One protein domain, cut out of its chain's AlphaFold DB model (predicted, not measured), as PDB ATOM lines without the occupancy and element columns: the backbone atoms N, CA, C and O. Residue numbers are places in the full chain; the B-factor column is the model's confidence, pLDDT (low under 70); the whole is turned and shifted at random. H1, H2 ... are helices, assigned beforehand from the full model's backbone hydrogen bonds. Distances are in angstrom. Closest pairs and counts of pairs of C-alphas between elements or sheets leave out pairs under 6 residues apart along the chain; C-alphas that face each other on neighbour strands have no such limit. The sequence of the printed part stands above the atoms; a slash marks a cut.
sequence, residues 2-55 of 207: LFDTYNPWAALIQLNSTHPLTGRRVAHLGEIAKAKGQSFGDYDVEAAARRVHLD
ATOM      1  N   LEU A   2     146.077 214.194 171.107       80.81
ATOM      2  CA  LEU A   2     147.472 214.001 170.664       80.81
ATOM      3  C   LEU A   2     148.460 214.926 171.394       80.81
ATOM      4  O   LEU A   2     149.545 214.485 171.766       80.81
ATOM      5  N   PHE A   3     148.049 216.176 171.634       83.56
ATOM      6  CA  PHE A   3     148.786 217.154 172.434       83.56
ATOM      7  C   PHE A   3     149.221 216.579 173.796       83.56
ATOM      8  O   PHE A   3     150.410 216.565 174.093       83.56
ATOM      9  N   ASP A   4     148.289 216.014 174.574       84.00
ATOM     10  CA  ASP A   4     148.543 215.469 175.920       84.00
ATOM     11  C   ASP A   4     149.605 214.351 175.947       84.00
ATOM     12  O   ASP A   4     150.278 214.158 176.966       84.00
ATOM     13  N   THR A   5     149.731 213.593 174.851       81.31
ATOM     14  CA  THR A   5     150.643 212.442 174.746       81.31
ATOM     15  C   THR A   5     151.999 212.816 174.144       81.31
ATOM     16  O   THR A   5     153.022 212.307 174.597       81.31
ATOM     17  N   TYR A   6     152.030 213.677 173.122       81.62
ATOM     18  CA  TYR A   6     153.245 213.945 172.342       81.62
ATOM     19  C   TYR A   6     153.902 215.294 172.631       81.62
ATOM     20  O   TYR A   6     155.105 215.424 172.391       81.62
ATOM     21  N   ASN A   7     153.158 216.287 173.123       87.38
ATOM     22  CA  ASN A   7     153.691 217.630 173.306       87.38
ATOM     23  C   ASN A   7     154.402 217.760 174.671       87.38
ATOM     24  O   ASN A   7     153.775 217.533 175.710       87.38
ATOM     25  N   PRO A   8     155.692 218.147 174.712       86.88
ATOM     26  CA  PRO A   8     156.421 218.334 175.969       86.88
ATOM     27  C   PRO A   8     155.829 219.447 176.849       86.88
ATOM     28  O   PRO A   8     155.868 219.334 178.076       86.88
ATOM     29  N   TRP A   9     155.193 220.468 176.258       88.06
ATOM     30  CA  TRP A   9     154.482 221.499 177.020       88.06
ATOM     31  C   TRP A   9     153.347 220.919 177.862       88.06
ATOM     32  O   TRP A   9     153.129 221.385 178.978       88.06
ATOM     33  N   ALA A  10     152.662 219.875 177.385       86.56
ATOM     34  CA  ALA A  10     151.578 219.247 178.135       86.56
ATOM     35  C   ALA A  10     152.068 218.675 179.475       86.56
ATOM     36  O   ALA A  10     151.380 218.787 180.488       86.56
ATOM     37  N   ALA A  11     153.280 218.110 179.500       84.94
ATOM     38  CA  ALA A  11     153.888 217.600 180.723       84.94
ATOM     39  C   ALA A  11     154.275 218.731 181.688       84.94
ATOM     40  O   ALA A  11     154.040 218.607 182.887       84.94
ATOM     41  N   LEU A  12     154.815 219.844 181.177       86.56
ATOM     42  CA  LEU A  12     155.176 220.999 182.005       86.56
ATOM     43  C   LEU A  12     153.936 221.672 182.611       86.56
ATOM     44  O   LEU A  12     153.911 221.960 183.804       86.56
ATOM     45  N   ILE A  13     152.881 221.857 181.816       85.19
ATOM     46  CA  ILE A  13     151.598 222.403 182.281       85.19
ATOM     47  C   ILE A  13     150.971 221.474 183.330       85.19
ATOM     48  O   ILE A  13     150.383 221.948 184.302       85.19
ATOM     49  N   GLN A  14     151.147 220.154 183.187       87.31
ATOM     50  CA  GLN A  14     150.674 219.196 184.181       87.31
ATOM     51  C   GLN A  14     151.322 219.389 185.553       87.31
ATOM     52  O   GLN A  14     150.642 219.167 186.548       87.31
ATOM     53  N   LEU A  15     152.592 219.801 185.635       86.38
ATOM     54  CA  LEU A  15     153.257 220.012 186.928       86.38
ATOM     55  C   LEU A  15     152.570 221.096 187.768       86.38
ATOM     56  O   LEU A  15     152.633 221.049 188.992       86.38
ATOM     57  N   ASN A  16     151.880 222.037 187.120       85.44
ATOM     58  CA  ASN A  16     151.080 223.061 187.788       85.44
ATOM     59  C   ASN A  16     149.618 222.624 188.039       85.44
ATOM     60  O   ASN A  16     148.849 223.335 188.679       85.44
ATOM     61  N   SER A  17     149.204 221.464 187.522       76.88
ATOM     62  CA  SER A  17     147.848 220.936 187.674       76.88
ATOM     63  C   SER A  17     147.804 219.879 188.774       76.88
ATOM     64  O   SER A  17     148.544 218.899 188.757       76.88
ATOM     65  N   THR A  18     146.858 220.013 189.702       84.81
ATOM     66  CA  THR A  18     146.586 218.997 190.735       84.81
ATOM     67  C   THR A  18     145.980 217.714 190.163       84.81
ATOM     68  O   THR A  18     145.957 216.681 190.834       84.81
ATOM     69  N   HIS A  19     145.487 217.757 188.922       83.88
ATOM     70  CA  HIS A  19     144.847 216.629 188.257       83.88
ATOM     71  C   HIS A  19     145.577 216.210 186.978       83.88
ATOM     72  O   HIS A  19     146.076 217.063 186.235       83.88
ATOM     73  N   PRO A  20     145.601 214.896 186.675       83.75
ATOM     74  CA  PRO A  20     146.163 214.407 185.430       83.75
ATOM     75  C   PRO A  20     145.314 214.834 184.234       83.75
ATOM     76  O   PRO A  20     144.082 214.859 184.314       83.75
ATOM     77  N   LEU A  21     145.980 215.120 183.110       84.75
ATOM     78  CA  LEU A  21     145.303 215.484 181.867       84.75
ATOM     79  C   LEU A  21     144.323 214.396 181.420       84.75
ATOM     80  O   LEU A  21     144.567 213.195 181.582       84.75
ATOM     81  N   THR A  22     143.225 214.835 180.806       84.81
ATOM     82  CA  THR A  22     142.146 213.970 180.322       84.81
ATOM     83  C   THR A  22     142.664 212.885 179.378       84.81
ATOM     84  O   THR A  22     142.270 211.733 179.539       84.81
ATOM     85  N   GLY A  23     143.602 213.193 178.472       81.50
ATOM     86  CA  GLY A  23     144.186 212.195 177.573       81.50
ATOM     87  C   GLY A  23     144.892 211.052 178.308       81.50
ATOM     88  O   GLY A  23     144.678 209.886 177.984       81.50
ATOM     89  N   ARG A  24     145.656 211.355 179.369       83.06
ATOM     90  CA  ARG A  24     146.338 210.331 180.189       83.06
ATOM     91  C   ARG A  24     145.348 209.476 180.978       83.06
ATOM     92  O   ARG A  24     145.555 208.277 181.134       83.06
ATOM     93  N   ARG A  25     144.249 210.077 181.442       87.50
ATOM     94  CA  ARG A  25     143.173 209.354 182.134       87.50
ATOM     95  C   ARG A  25     142.471 208.372 181.201       87.50
ATOM     96  O   ARG A  25     142.255 207.232 181.589       87.50
ATOM     97  N   VAL A  26     142.146 208.800 179.981       85.00
ATOM     98  CA  VAL A  26     141.508 207.937 178.975       85.00
ATOM     99  C   VAL A  26     142.438 206.792 178.572       85.00
ATOM    100  O   VAL A  26     141.985 205.654 178.519       85.00
ATOM    101  N   ALA A  27     143.735 207.060 178.389       83.12
ATOM    102  CA  ALA A  27     144.721 206.013 178.122       83.12
ATOM    103  C   ALA A  27     144.769 204.968 179.252       83.12
ATOM    104  O   ALA A  27     144.684 203.771 178.995       83.12
ATOM    105  N   HIS A  28     144.805 205.409 180.514       86.25
ATOM    106  CA  HIS A  28     144.813 204.498 181.660       86.25
ATOM    107  C   HIS A  28     143.519 203.676 181.789       86.25
ATOM    108  O   HIS A  28     143.566 202.493 182.121       86.25
ATOM    109  N   LEU A  29     142.360 204.275 181.492       86.31
ATOM    110  CA  LEU A  29     141.089 203.546 181.438       86.31
ATOM    111  C   LEU A  29     141.091 202.478 180.337       86.31
ATOM    112  O   LEU A  29     140.548 201.397 180.559       86.31
ATOM    113  N   GLY A  30     141.733 202.752 179.199       85.00
ATOM    114  CA  GLY A  30     141.935 201.777 178.128       85.00
ATOM    115  C   GLY A  30     142.741 200.561 178.588       85.00
ATOM    116  O   GLY A  30     142.309 199.431 178.368       85.00
ATOM    117  N   GLU A  31     143.847 200.775 179.304       85.44
ATOM    118  CA  GLU A  31     144.662 199.685 179.870       85.44
ATOM    119  C   GLU A  31     143.879 198.836 180.883       85.44
ATOM    120  O   GLU A  31     143.904 197.605 180.833       85.44
ATOM    121  N   ILE A  32     143.110 199.478 181.771       87.25
ATOM    122  CA  ILE A  32     142.259 198.771 182.742       87.25
ATOM    123  C   ILE A  32     141.175 197.952 182.030       87.25
ATOM    124  O   ILE A  32     140.880 196.831 182.443       87.25
ATOM    125  N   ALA A  33     140.567 198.494 180.976       85.62
ATOM    126  CA  ALA A  33     139.545 197.791 180.214       85.62
ATOM    127  C   ALA A  33     140.127 196.585 179.456       85.62
ATOM    128  O   ALA A  33     139.541 195.502 179.521       85.62
ATOM    129  N   LYS A  34     141.316 196.733 178.847       84.56
ATOM    130  CA  LYS A  34     142.071 195.632 178.220       84.56
ATOM    131  C   LYS A  34     142.373 194.522 179.229       84.56
ATOM    132  O   LYS A  34     142.080 193.361 178.960       84.56
ATOM    133  N   ALA A  35     142.854 194.874 180.422       86.50
ATOM    134  CA  ALA A  35     143.121 193.911 181.493       86.50
ATOM    135  C   ALA A  35     141.860 193.175 181.986       86.50
ATOM    136  O   ALA A  35     141.941 192.040 182.447       86.50
ATOM    137  N   LYS A  36     140.682 193.804 181.881       87.25
ATOM    138  CA  LYS A  36     139.386 193.216 182.256       87.25
ATOM    139  C   LYS A  36     138.689 192.473 181.113       87.25
ATOM    140  O   LYS A  36     137.550 192.047 181.291       87.25
ATOM    141  N   GLY A  37     139.328 192.350 179.947       82.69
ATOM    142  CA  GLY A  37     138.723 191.744 178.758       82.69
ATOM    143  C   GLY A  37     137.497 192.505 178.239       82.69
ATOM    144  O   GLY A  37     136.683 191.939 177.514       82.69
ATOM    145  N   GLN A  38     137.330 193.773 178.626       81.31
ATOM    146  CA  GLN A  38     136.233 194.614 178.162       81.31
ATOM    147  C   GLN A  38     136.627 195.278 176.846       81.31
ATOM    148  O   GLN A  38     137.728 195.813 176.714       81.31
ATOM    149  N   SER A  39     135.709 195.286 175.878       68.88
ATOM    150  CA  SER A  39     135.905 196.021 174.633       68.88
ATOM    151  C   SER A  39     135.858 197.523 174.920       68.88
ATOM    152  O   SER A  39     134.790 198.130 175.006       68.88
ATOM    153  N   PHE A  40     137.025 198.130 175.083       70.88
ATOM    154  CA  PHE A  40     137.184 199.570 174.961       70.88
ATOM    155  C   PHE A  40     137.473 199.868 173.493       70.88
ATOM    156  O   PHE A  40     138.264 199.151 172.880       70.88
ATOM    157  N   GLY A  41     136.820 200.877 172.909       68.12
ATOM    158  CA  GLY A  41     137.147 201.300 171.546       68.12
ATOM    159  C   GLY A  41     138.646 201.581 171.470       68.12
ATOM    160  O   GLY A  41     139.141 202.382 172.262       68.12
ATOM    161  N   ASP A  42     139.362 200.861 170.604       58.88
ATOM    162  CA  ASP A  42     140.824 200.897 170.561       58.88
ATOM    163  C   ASP A  42     141.266 202.312 170.170       58.88
ATOM    164  O   ASP A  42     141.136 202.755 169.026       58.88
ATOM    165  N   TYR A  43     141.685 203.078 171.174       63.94
ATOM    166  CA  TYR A  43     142.150 204.443 171.011       63.94
ATOM    167  C   TYR A  43     143.627 204.382 170.622       63.94
ATOM    168  O   TYR A  43     144.518 204.510 171.461       63.94
ATOM    169  N   ASP A  44     143.883 204.131 169.340       67.50
ATOM    170  CA  ASP A  44     145.241 204.068 168.806       67.50
ATOM    171  C   ASP A  44     145.795 205.488 168.580       67.50
ATOM    172  O   ASP A  44     145.588 206.138 167.546       67.50
ATOM    173  N   VAL A  45     146.516 205.981 169.589       67.00
ATOM    174  CA  VAL A  45     147.198 207.282 169.554       67.00
ATOM    175  C   VAL A  45     148.289 207.315 168.482       67.00
ATOM    176  O   VAL A  45     148.596 208.381 167.951       67.00
ATOM    177  N   GLU A  46     148.861 206.165 168.135       65.31
ATOM    178  CA  GLU A  46     149.990 206.027 167.216       65.31
ATOM    179  C   GLU A  46     149.508 206.010 165.762       65.31
ATOM    180  O   GLU A  46     150.131 206.622 164.890       65.31
ATOM    181  N   ALA A  47     148.366 205.381 165.476       63.91
ATOM    182  CA  ALA A  47     147.668 205.547 164.202       63.91
ATOM    183  C   ALA A  47     147.195 206.990 164.010       63.91
ATOM    184  O   ALA A  47     147.331 207.535 162.913       63.91
ATOM    185  N   ALA A  48     146.686 207.640 165.060       65.94
ATOM    186  CA  ALA A  48     146.310 209.048 164.996       65.94
ATOM    187  C   ALA A  48     147.532 209.969 164.786       65.94
ATOM    188  O   ALA A  48     147.468 210.880 163.964       65.94
ATOM    189  N   ALA A  49     148.670 209.697 165.432       64.88
ATOM    190  CA  ALA A  49     149.924 210.428 165.220       64.88
ATOM    191  C   ALA A  49     150.495 210.246 163.806       64.88
ATOM    192  O   ALA A  49     150.957 211.217 163.202       64.88
ATOM    193  N   ARG A  50     150.403 209.034 163.241       68.69
ATOM    194  CA  ARG A  50     150.796 208.759 161.848       68.69
ATOM    195  C   ARG A  50     149.930 209.505 160.838       68.69
ATOM    196  O   ARG A  50     150.467 210.031 159.872       68.69
ATOM    197  N   ARG A  51     148.619 209.614 161.078       67.38
ATOM    198  CA  ARG A  51     147.692 210.368 160.209       67.38
ATOM    199  C   ARG A  51     147.997 211.866 160.153       67.38
ATOM    200  O   ARG A  51     147.665 212.504 159.162       67.38
ATOM    201  N   VAL A  52     148.610 212.416 161.201       68.88
ATOM    202  CA  VAL A  52     148.934 213.849 161.314       68.88
ATOM    203  C   VAL A  52     150.424 214.121 161.026       68.88
ATOM    204  O   VAL A  52     150.863 215.260 161.127       68.88
ATOM    205  N   HIS A  53     151.212 213.107 160.632       69.06
ATOM    206  CA  HIS A  53     152.661 213.223 160.382       69.06
ATOM    207  C   HIS A  53     153.412 213.943 161.518       69.06
ATOM    208  O   HIS A  53     154.173 214.885 161.301       69.06
ATOM    209  N   LEU A  54     153.157 213.529 162.763       71.62
ATOM    210  CA  LEU A  54     153.723 214.201 163.930       71.62
ATOM    211  C   LEU A  54     155.196 213.816 164.161       71.62
ATOM    212  O   LEU A  54     155.500 212.770 164.736       71.62
ATOM    213  N   ASP A  55     156.120 214.694 163.774       79.62
ATOM    214  CA  ASP A  55     157.554 214.498 164.006       79.62
ATOM    215  C   ASP A  55     157.961 214.892 165.428       79.62
ATOM    216  O   ASP A  55     158.167 216.069 165.742       79.62
TER     217      ASP A  55
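What this domain is: This is residues 2 to 55 of the 207 residues of an uncharacterized protein of Hyphomicrobiales bacterium (UniProt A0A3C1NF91). A flat, open frame of four helices with few contacts: the long helix H3 makes one side, H2 and H4 lie at separate corners, and the short H1 sits between the three, beside the first residues of H3. The stretch after H3, residues 36 to 44, folds back from its far end toward H4. The printed part has 54 residues with four named helices, in the order H1, H2, H3, H4, and no named strand; the class is all helix. It is loose, with a radius of gyration of the C-alphas of 12.8 A, and spans 34 by 31 by 11 A.

How they stand to each other: H3, residues 22 to 35, touches H1, residues 2 to 6, with residues 22 to 24 alone; their closest C-alphas, of Gly 23 and Asp 4, are 5.7 A apart. H1 is the hub, touching three helices. It only just touches H2, residues 8 to 15, with 3 pairs of C-alphas within 8 A, and only at the corner by their link; the closest C-alphas, of Asp 4 and Ala 10, are 5.3 A apart. H1 and H4, residues 45 to 51, also only just touch, with 3 pairs within 8 A; the closest C-alphas, of Leu 2 and Val 45, are 6.8 A apart. H2, H3 and H4 are apart from one another. In H1, H2, H3 and H4 every O i to N i+4 pair is within hydrogen-bond range.

Where its parts are: H3 runs 20.1 A from C-alpha 22 at (142.146, 213.970, 180.322) to C-alpha 35 at (143.121, 193.911, 181.493). H2 is 11.5 A long, H4 9.9 A and H1 6.0 A. H1 begins at C-alpha 2, (147.472, 214.001, 170.664).

The domain as a whole: The two C-alphas farthest apart, of Asn 16 and Gly 37, are 34.9 A apart. The printed part has no cut. The link from H1 to H2 is tight, and those from H2 to H3 and H3 to H4 are short. The model's mean pLDDT is 79.3 over the printed part, and it is under 70 at residue 39 and residues 41 to 53.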